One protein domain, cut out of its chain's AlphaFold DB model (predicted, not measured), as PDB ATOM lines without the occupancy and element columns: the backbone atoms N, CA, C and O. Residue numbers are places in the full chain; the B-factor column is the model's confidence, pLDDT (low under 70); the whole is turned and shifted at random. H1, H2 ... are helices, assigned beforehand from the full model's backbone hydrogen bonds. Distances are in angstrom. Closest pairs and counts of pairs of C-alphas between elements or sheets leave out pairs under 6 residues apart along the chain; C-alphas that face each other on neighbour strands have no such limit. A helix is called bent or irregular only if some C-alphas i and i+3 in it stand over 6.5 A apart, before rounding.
ATOM      1  N   ILE A 188       6.897  -2.604 -23.602       92.69
ATOM      2  CA  ILE A 188       7.962  -1.987 -24.411       92.69
ATOM      3  C   ILE A 188       9.263  -2.794 -24.303       92.69
ATOM      4  O   ILE A 188       9.872  -3.148 -25.315       92.69
ATOM      5  N   ALA A 189       9.672  -3.140 -23.084       93.56
ATOM      6  CA  ALA A 189      10.872  -3.927 -22.836       93.56
ATOM      7  C   ALA A 189      10.780  -5.327 -23.462       93.56
ATOM      8  O   ALA A 189      11.775  -5.815 -23.995       93.56
ATOM      9  N   ALA A 190       9.597  -5.947 -23.447       93.56
ATOM     10  CA  ALA A 190       9.385  -7.254 -24.061       93.56
ATOM     11  C   ALA A 190       9.505  -7.216 -25.595       93.56
ATOM     12  O   ALA A 190      10.160  -8.080 -26.171       93.56
ATOM     13  N   VAL A 191       8.909  -6.218 -26.256       94.75
ATOM     14  CA  VAL A 191       8.853  -6.165 -27.730       94.75
ATOM     15  C   VAL A 191      10.159  -5.645 -28.330       94.75
ATOM     16  O   VAL A 191      10.697  -6.237 -29.266       94.75
ATOM     17  N   ILE A 192      10.684  -4.538 -27.800       94.75
ATOM     18  CA  ILE A 192      11.802  -3.810 -28.422       94.75
ATOM     19  C   ILE A 192      13.011  -3.631 -27.492       94.75
ATOM     20  O   ILE A 192      14.057  -3.139 -27.920       94.75
ATOM     21  N   GLY A 193      12.912  -4.044 -26.224       90.44
ATOM     22  CA  GLY A 193      13.981  -3.856 -25.239       90.44
ATOM     23  C   GLY A 193      15.271  -4.605 -25.576       90.44
ATOM     24  O   GLY A 193      16.357  -4.089 -25.319       90.44
ATOM     25  N   TRP A 194      15.178  -5.773 -26.218       94.44
ATOM     26  CA  TRP A 194      16.345  -6.551 -26.657       94.44
ATOM     27  C   TRP A 194      17.243  -5.790 -27.649       94.44
ATOM     28  O   TRP A 194      18.450  -6.048 -27.695       94.44
ATOM     29  N   LEU A 195      16.661  -4.858 -28.413       93.50
ATOM     30  CA  LEU A 195      17.348  -4.026 -29.399       93.50
ATOM     31  C   LEU A 195      17.798  -2.698 -28.780       93.50
ATOM     32  O   LEU A 195      18.985  -2.375 -28.804       93.50
ATOM     33  N   TRP A 196      16.867  -1.943 -28.188       92.50
ATOM     34  CA  TRP A 196      17.129  -0.562 -27.765       92.50
ATOM     35  C   TRP A 196      17.890  -0.432 -26.449       92.50
ATOM     36  O   TRP A 196      18.652   0.520 -26.301       92.50
ATOM     37  N   ILE A 197      17.737  -1.363 -25.498       92.56
ATOM     38  CA  ILE A 197      18.447  -1.267 -24.209       92.56
ATOM     39  C   ILE A 197      19.969  -1.383 -24.415       92.56
ATOM     40  O   ILE A 197      20.684  -0.505 -23.928       92.56
ATOM     41  N   PRO A 198      20.499  -2.382 -25.158       92.19
ATOM     42  CA  PRO A 198      21.936  -2.457 -25.428       92.19
ATOM     43  C   PRO A 198      22.470  -1.250 -26.206       92.19
ATOM     44  O   PRO A 198      23.546  -0.756 -25.885       92.19
ATOM     45  N   ILE A 199      21.714  -0.768 -27.200       91.44
ATOM     46  CA  ILE A 199      22.070   0.421 -27.990       91.44
ATOM     47  C   ILE A 199      22.165   1.651 -27.078       91.44
ATOM     48  O   ILE A 199      23.174   2.349 -27.087       91.44
ATOM     49  N   GLY A 200      21.163   1.885 -26.228       88.62
ATOM     50  CA  GLY A 200      21.148   3.024 -25.310       88.62
ATOM     51  C   GLY A 200      22.269   2.988 -24.266       88.62
ATOM     52  O   GLY A 200      22.843   4.025 -23.948       88.62
ATOM     53  N   GLN A 201      22.633   1.802 -23.764       89.81
ATOM     54  CA  GLN A 201      23.741   1.639 -22.809       89.81
ATOM     55  C   GLN A 201      25.128   1.929 -23.398       89.81
ATOM     56  O   GLN A 201      26.074   2.109 -22.636       89.81
ATOM     57  N   ALA A 202      25.252   1.939 -24.724       90.12
ATOM     58  CA  ALA A 202      26.481   2.242 -25.446       90.12
ATOM     59  C   ALA A 202      26.268   3.447 -26.379       90.12
ATOM     60  O   ALA A 202      26.717   3.447 -27.522       90.12
ATOM     61  N   SER A 203      25.522   4.454 -25.913       85.75
ATOM     62  CA  SER A 203      25.084   5.585 -26.741       85.75
ATOM     63  C   SER A 203      26.235   6.334 -27.422       85.75
ATOM     64  O   SER A 203      26.116   6.666 -28.601       85.75
ATOM     65  N   LEU A 204      27.372   6.533 -26.738       83.62
ATOM     66  CA  LEU A 204      28.539   7.191 -27.331       83.62
ATOM     67  C   LEU A 204      29.158   6.326 -28.435       83.62
ATOM     68  O   LEU A 204      29.459   6.820 -29.520       83.62
ATOM     69  N   TYR A 205      29.287   5.022 -28.183       87.50
ATOM     70  CA  TYR A 205      29.759   4.054 -29.169       87.50
ATOM     71  C   TYR A 205      28.875   4.042 -30.423       87.50
ATOM     72  O   TYR A 205      29.381   4.119 -31.542       87.50
ATOM     73  N   VAL A 206      27.553   3.976 -30.236       88.81
ATOM     74  CA  VAL A 206      26.559   3.999 -31.322       88.81
ATOM     75  C   VAL A 206      26.697   5.271 -32.141       88.81
ATOM     76  O   VAL A 206      26.780   5.196 -33.363       88.81
ATOM     77  N   PHE A 207      26.752   6.420 -31.468       84.31
ATOM     78  CA  PHE A 207      26.853   7.721 -32.113       84.31
ATOM     79  C   PHE A 207      28.095   7.810 -33.006       84.31
ATOM     80  O   PHE A 207      27.991   8.187 -34.172       84.31
ATOM     81  N   VAL A 208      29.258   7.390 -32.496       84.62
ATOM     82  CA  VAL A 208      30.515   7.390 -33.257       84.62
ATOM     83  C   VAL A 208      30.403   6.508 -34.504       84.62
ATOM     84  O   VAL A 208      30.682   6.971 -35.611       84.62
ATOM     85  N   TRP A 209      29.960   5.256 -34.356       88.06
ATOM     86  CA  TRP A 209      29.851   4.321 -35.482       88.06
ATOM     87  C   TRP A 209      28.804   4.726 -36.512       88.06
ATOM     88  O   TRP A 209      29.037   4.567 -37.710       88.06
ATOM     89  N   GLN A 210      27.674   5.275 -36.070       87.12
ATOM     90  CA  GLN A 210      26.600   5.705 -36.958       87.12
ATOM     91  C   GLN A 210      27.096   6.728 -37.980       87.12
ATOM     92  O   GLN A 210      26.719   6.635 -39.146       87.12
ATOM     93  N   VAL A 211      27.956   7.672 -37.582       83.12
ATOM     94  CA  VAL A 211      28.485   8.671 -38.521       83.12
ATOM     95  C   VAL A 211      29.380   8.023 -39.574       83.12
ATOM     96  O   VAL A 211      29.227   8.312 -40.760       83.12
ATOM     97  N   PHE A 212      30.265   7.106 -39.179       85.81
ATOM     98  CA  PHE A 212      31.109   6.386 -40.136       85.81
ATOM     99  C   PHE A 212      30.283   5.535 -41.102       85.81
ATOM    100  O   PHE A 212      30.545   5.553 -42.304       85.81
ATOM    101  N   PHE A 213      29.253   4.844 -40.610       89.50
ATOM    102  CA  PHE A 213      28.350   4.081 -41.468       89.50
ATOM    103  C   PHE A 213      27.543   4.973 -42.405       89.50
ATOM    104  O   PHE A 213      27.442   4.653 -43.584       89.50
ATOM    105  N   ALA A 214      27.025   6.106 -41.930       84.88
ATOM    106  CA  ALA A 214      26.305   7.053 -42.774       84.88
ATOM    107  C   ALA A 214      27.192   7.580 -43.912       84.88
ATOM    108  O   ALA A 214      26.754   7.607 -45.059       84.88
ATOM    109  N   LEU A 215      28.452   7.928 -43.623       84.00
ATOM    110  CA  LEU A 215      29.415   8.364 -44.640       84.00
ATOM    111  C   LEU A 215      29.759   7.243 -45.628       84.00
ATOM    112  O   LEU A 215      29.800   7.486 -46.832       84.00
ATOM    113  N   ALA A 216      29.974   6.018 -45.139       87.31
ATOM    114  CA  ALA A 216      30.268   4.865 -45.987       87.31
ATOM    115  C   ALA A 216      29.108   4.553 -46.942       87.31
ATOM    116  O   ALA A 216      29.330   4.385 -48.137       87.31
ATOM    117  N   ILE A 217      27.874   4.542 -46.431       87.00
ATOM    118  CA  ILE A 217      26.653   4.311 -47.213       87.00
ATOM    119  C   ILE A 217      26.457   5.431 -48.240       87.00
ATOM    120  O   ILE A 217      26.275   5.148 -49.420       87.00
ATOM    121  N   ALA A 218      26.571   6.695 -47.823       84.38
ATOM    122  CA  ALA A 218      26.421   7.845 -48.717       84.38
ATOM    123  C   ALA A 218      27.476   7.888 -49.838       84.38
ATOM    124  O   ALA A 218      27.253   8.529 -50.862       84.38
ATOM    125  N   SER A 219      28.610   7.205 -49.661       85.44
ATOM    126  CA  SER A 219      29.692   7.145 -50.649       85.44
ATOM    127  C   SER A 219      29.499   6.061 -51.715       85.44
ATOM    128  O   SER A 219      30.305   5.992 -52.640       85.44
ATOM    129  N   ILE A 220      28.475   5.201 -51.610       89.19
ATOM    130  CA  ILE A 220      28.226   4.137 -52.593       89.19
ATOM    131  C   ILE A 220      27.601   4.757 -53.857       89.19
ATOM    132  O   ILE A 220      26.475   5.264 -53.795       89.19
ATOM    133  N   PRO A 221      28.291   4.717 -55.011       89.12
ATOM    134  CA  PRO A 221      27.773   5.290 -56.246       89.12
ATOM    135  C   PRO A 221      26.669   4.410 -56.848       89.12
ATOM    136  O   PRO A 221      26.687   3.187 -56.721       89.12
ATOM    137  N   GLY A 222      25.724   5.036 -57.552       86.50
ATOM    138  CA  GLY A 222      24.696   4.330 -58.329       86.50
ATOM    139  C   GLY A 222      23.495   3.814 -57.530       86.50
ATOM    140  O   GLY A 222      22.646   3.136 -58.103       86.50
ATOM    141  N   VAL A 223      23.395   4.137 -56.238       87.44
ATOM    142  CA  VAL A 223      22.232   3.794 -55.409       87.44
ATOM    143  C   VAL A 223      21.271   4.978 -55.331       87.44
ATOM    144  O   VAL A 223      21.669   6.092 -54.989       87.44
ATOM    145  N   ASP A 224      19.994   4.729 -55.616       88.69
ATOM    146  CA  ASP A 224      18.933   5.717 -55.433       88.69
ATOM    147  C   ASP A 224      18.494   5.784 -53.963       88.69
ATOM    148  O   ASP A 224      17.607   5.058 -53.509       88.69
ATOM    149  N   TRP A 225      19.126   6.676 -53.203       84.81
ATOM    150  CA  TRP A 225      18.803   6.903 -51.793       84.81
ATOM    151  C   TRP A 225      17.451   7.594 -51.562       84.81
ATOM    152  O   TRP A 225      16.981   7.616 -50.424       84.81
ATOM    153  N   PHE A 226      16.808   8.130 -52.607       85.44
ATOM    154  CA  PHE A 226      15.458   8.696 -52.506       85.44
ATOM    155  C   PHE A 226      14.373   7.618 -52.557       85.44
ATOM    156  O   PHE A 226      13.229   7.869 -52.168       85.44
ATOM    157  N   ASN A 227      14.722   6.395 -52.962       91.50
ATOM    158  CA  ASN A 227      13.826   5.258 -52.871       91.50
ATOM    159  C   ASN A 227      13.607   4.861 -51.402       91.50
ATOM    160  O   ASN A 227      14.508   4.355 -50.723       91.50
ATOM    161  N   GLY A 228      12.373   5.035 -50.921       92.12
ATOM    162  CA  GLY A 228      11.998   4.759 -49.533       92.12
ATOM    163  C   GLY A 228      12.281   3.326 -49.069       92.12
ATOM    164  O   GLY A 228      12.616   3.129 -47.903       92.12
ATOM    165  N   TRP A 229      12.227   2.330 -49.960       93.88
ATOM    166  CA  TRP A 229      12.524   0.934 -49.612       93.88
ATOM    167  C   TRP A 229      14.016   0.683 -49.420       93.88
ATOM    168  O   TRP A 229      14.404  -0.004 -48.475       93.88
ATOM    169  N   ILE A 230      14.851   1.273 -50.279       91.25
ATOM    170  CA  ILE A 230      16.312   1.209 -50.148       91.25
ATOM    171  C   ILE A 230      16.729   1.922 -48.863       91.25
ATOM    172  O   ILE A 230      17.475   1.360 -48.059       91.25
ATOM    173  N   GLY A 231      16.180   3.116 -48.622       89.88
ATOM    174  CA  GLY A 231      16.382   3.854 -47.379       89.88
ATOM    175  C   GLY A 231      15.980   3.030 -46.154       89.88
ATOM    176  O   GLY A 231      16.785   2.867 -45.237       89.88
ATOM    177  N   PHE A 232      14.779   2.450 -46.147       92.50
ATOM    178  CA  PHE A 232      14.290   1.617 -45.045       92.50
ATOM    179  C   PHE A 232      15.191   0.404 -44.781       92.50
ATOM    180  O   PHE A 232      15.575   0.156 -43.633       92.50
ATOM    181  N   ALA A 233      15.571  -0.330 -45.831       93.38
ATOM    182  CA  ALA A 233      16.440  -1.495 -45.719       93.38
ATOM    183  C   ALA A 233      17.830  -1.116 -45.188       93.38
ATOM    184  O   ALA A 233      18.325  -1.756 -44.261       93.38
ATOM    185  N   ALA A 234      18.429  -0.042 -45.712       91.44
ATOM    186  CA  ALA A 234      19.744   0.433 -45.292       91.44
ATOM    187  C   ALA A 234      19.765   0.873 -43.819       91.44
ATOM    188  O   ALA A 234      20.643   0.454 -43.064       91.44
ATOM    189  N   HIS A 235      18.775   1.657 -43.378       90.75
ATOM    190  CA  HIS A 235      18.687   2.095 -41.979       90.75
ATOM    191  C   HIS A 235      18.424   0.919 -41.031       90.75
ATOM    192  O   HIS A 235      19.054   0.828 -39.976       90.75
ATOM    193  N   THR A 236      17.550  -0.018 -41.417       93.25
ATOM    194  CA  THR A 236      17.280  -1.230 -40.626       93.25
ATOM    195  C   THR A 236      18.536  -2.091 -40.495       93.25
ATOM    196  O   THR A 236      18.883  -2.513 -39.390       93.25
ATOM    197  N   ALA A 237      19.259  -2.304 -41.597       93.50
ATOM    198  CA  ALA A 237      20.511  -3.053 -41.601       93.50
ATOM    199  C   ALA A 237      21.573  -2.393 -40.710       93.50
ATOM    200  O   ALA A 237      22.228  -3.086 -39.935       93.50
ATOM    201  N   LEU A 238      21.700  -1.063 -40.754       92.31
ATOM    202  CA  LEU A 238      22.632  -0.313 -39.909       92.31
ATOM    203  C   LEU A 238      22.293  -0.473 -38.421       92.31
ATOM    204  O   LEU A 238      23.181  -0.772 -37.623       92.31
ATOM    205  N   ILE A 239      21.019  -0.334 -38.044       92.94
ATOM    206  CA  ILE A 239      20.575  -0.509 -36.651       92.94
ATOM    207  C   ILE A 239      20.900  -1.924 -36.153       92.94
ATOM    208  O   ILE A 239      21.448  -2.085 -35.058       92.94
ATOM    209  N   LEU A 240      20.617  -2.953 -36.958       94.06
ATOM    210  CA  LEU A 240      20.910  -4.346 -36.609       94.06
ATOM    211  C   LEU A 240      22.416  -4.634 -36.553       94.06
ATOM    212  O   LEU A 240      22.864  -5.365 -35.667       94.06
ATOM    213  N   LEU A 241      23.207  -4.039 -37.448       93.88
ATOM    214  CA  LEU A 241      24.666  -4.150 -37.449       93.88
ATOM    215  C   LEU A 241      25.262  -3.550 -36.172       93.88
ATOM    216  O   LEU A 241      26.043  -4.213 -35.489       93.88
ATOM    217  N   VAL A 242      24.854  -2.332 -35.808       92.44
ATOM    218  CA  VAL A 242      25.305  -1.666 -34.577       92.44
ATOM    219  C   VAL A 242      24.909  -2.482 -33.350       92.44
ATOM    220  O   VAL A 242      25.737  -2.724 -32.470       92.44
ATOM    221  N   TRP A 243      23.669  -2.975 -33.301       94.00
ATOM    222  CA  TRP A 243      23.229  -3.873 -32.236       94.00
ATOM    223  C   TRP A 243      24.112  -5.122 -32.134       94.00
ATOM    224  O   TRP A 243      24.560  -5.484 -31.042       94.00
ATOM    225  N   TYR A 244      24.415  -5.762 -33.264       93.50
ATOM    226  CA  TYR A 244      25.273  -6.941 -33.307       93.50
ATOM    227  C   TYR A 244      26.692  -6.637 -32.802       93.50
ATOM    228  O   TYR A 244      27.224  -7.375 -31.968       93.50
ATOM    229  N   MET A 245      27.283  -5.519 -33.232       93.06
ATOM    230  CA  MET A 245      28.605  -5.061 -32.787       93.06
ATOM    231  C   MET A 245      28.656  -4.833 -31.274       93.06
ATOM    232  O   MET A 245      29.605  -5.266 -30.617       93.06
ATOM    233  N   ILE A 246      27.604  -4.244 -30.701       92.06
ATOM    234  CA  ILE A 246      27.468  -4.044 -29.251       92.06
ATOM    235  C   ILE A 246      27.392  -5.383 -28.523       92.06
ATOM    236  O   ILE A 246      28.100  -5.601 -27.536       92.06
ATOM    237  N   ARG A 247      26.577  -6.321 -29.020       89.19
ATOM    238  CA  ARG A 247      26.452  -7.668 -28.438       89.19
ATOM    239  C   ARG A 247      27.774  -8.434 -28.479       89.19
ATOM    240  O   ARG A 247      28.063  -9.188 -27.551       89.19
ATOM    241  N   LYS A 248      28.586  -8.219 -29.515       90.31
ATOM    242  CA  LYS A 248      29.933  -8.791 -29.659       90.31
ATOM    243  C   LYS A 248      31.036  -7.971 -28.983       90.31
ATOM    244  O   LYS A 248      32.183  -8.403 -29.010       90.31
ATOM    245  N   LYS A 249      30.708  -6.839 -28.344       84.81
ATOM    246  CA  LYS A 249      31.664  -5.906 -27.715       84.81
ATOM    247  C   LYS A 249      32.788  -5.481 -28.667       84.81
ATOM    248  O   LYS A 249      33.939  -5.317 -28.257       84.81
ATOM    249  N   PHE A 250      32.465  -5.337 -29.947       85.19
ATOM    250  CA  PHE A 250      33.435  -5.024 -30.988       85.19
ATOM    251  C   PHE A 250      34.089  -3.664 -30.713       85.19
ATOM    252  O   PHE A 250      33.394  -2.660 -30.607       85.19
ATOM    253  N   LEU A 251      35.418  -3.619 -30.578       80.31
ATOM    254  CA  LEU A 251      36.190  -2.395 -30.296       80.31
ATOM    255  C   LEU A 251      35.788  -1.626 -29.019       80.31
ATOM    256  O   LEU A 251      36.082  -0.439 -28.877       80.31
ATOM    257  N   PHE A 252      35.197  -2.308 -28.034       82.31
ATOM    258  CA  PHE A 252      34.868  -1.707 -26.730       82.31
ATOM    259  C   PHE A 252      36.101  -1.355 -25.883       82.31
ATOM    260  O   PHE A 252      35.972  -0.684 -24.865       82.31
ATOM    261  N   SER A 253      37.288  -1.825 -26.272       74.69
ATOM    262  CA  SER A 253      38.558  -1.447 -25.649       74.69
ATOM    263  C   SER A 253      39.072  -0.077 -26.101       74.69
ATOM    264  O   SER A 253      39.924   0.488 -25.425       74.69
ATOM    265  N   VAL A 254      38.579   0.445 -27.230       74.94
ATOM    266  CA  VAL A 254      39.063   1.694 -27.849       74.94
ATOM    267  C   VAL A 254      38.050   2.824 -27.691       74.94
ATOM    268  O   VAL A 254      38.435   3.969 -27.470       74.94
ATOM    269  N   ILE A 255      36.755   2.515 -27.789       66.81
ATOM    270  CA  ILE A 255      35.682   3.510 -27.735       66.81
ATOM    271  C   ILE A 255      34.928   3.364 -26.400       66.81
ATOM    272  O   ILE A 255      34.427   2.269 -26.115       66.81
ATOM    273  N   PRO A 256      34.833   4.431 -25.581       65.38
ATOM    274  CA  PRO A 256      34.074   4.407 -24.333       65.38
ATOM    275  C   PRO A 256      32.575   4.167 -24.573       65.38
ATOM    276  O   PRO A 256      32.049   4.468 -25.645       65.38
ATOM    277  N   ARG A 257      31.892   3.614 -23.562       60.28
ATOM    278  CA  ARG A 257      30.440   3.371 -23.585       60.28
ATOM    279  C   ARG A 257      29.648   4.621 -23.234       60.28
ATOM    280  O   ARG A 257      30.078   5.307 -22.282       60.28
TER     281      ARG A 257
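AT A GLANCE: This is residues 188 to 257 of the 257 residues of the protein "OpgC domain-containing protein" of Curtobacterium sp. Csp1 (UniProt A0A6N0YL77). Look first at the longest helix, H3: with H2 it makes a helical hairpin opened as a V, whose narrow end holds the start of H2 and the end of H3. H1 meets the end of H3 at a corner there, residues 219 to 227 span the wide end, and the tail, residues 248 to 257, lies at the narrow end. The printed part has 70 residues with three named helices, H1, H2 and H3 in chain order, and no named strand; the class is all helix. It is only just loose, close to compact, with a radius of gyration of the C-alphas of 13.5 A, and flat, spanning 35 by 31 by 16 A.

IN THESE COORDINATES: Find C-alpha 228 at (11.998, 4.759, -49.533); from there H3 runs 28.4 A to C-alpha 247 at (26.452, -7.668, -28.438). H2, residues 203 to 218, covers 22.1 A. H1, residues 188 to 201, begins at (7.962, -1.987, -24.411) and covers 16.3 A; it is irregular, with C-alphas 191 and 194 7.6 A apart.

HOW THE PARTS SIT: H3 touches H2 with residues 238 to 242 alone, and the closest C-alphas, those of Val 206 and Val 242, are 6.7 A apart. The two form a hairpin, opposite ways at a steep tilt of 39 degrees. H3 touches H1 with residues 242 to 247 alone; the closest C-alphas, Ile 199 and Trp 243, are 6.1 A apart. Their steep tilt of 69.5 degrees, the same way, is only just short of about perpendicular. H1 and H2 are close but not clearly touching, about perpendicular at 89 degrees. Every O i to N i+4 pair is within hydrogen-bond range in H3, against 6 of 10 in H1 and 11 of 12 in H2.

THE WHOLE: The C-alphas farthest apart, Ala 190 and Gly 222, are 39.3 A apart. The printed part has no cut. The link from H1 to H2 is tight and that from H2 to H3 short. Confidence is low, under 70, at residues 255 to 257, the chain's end.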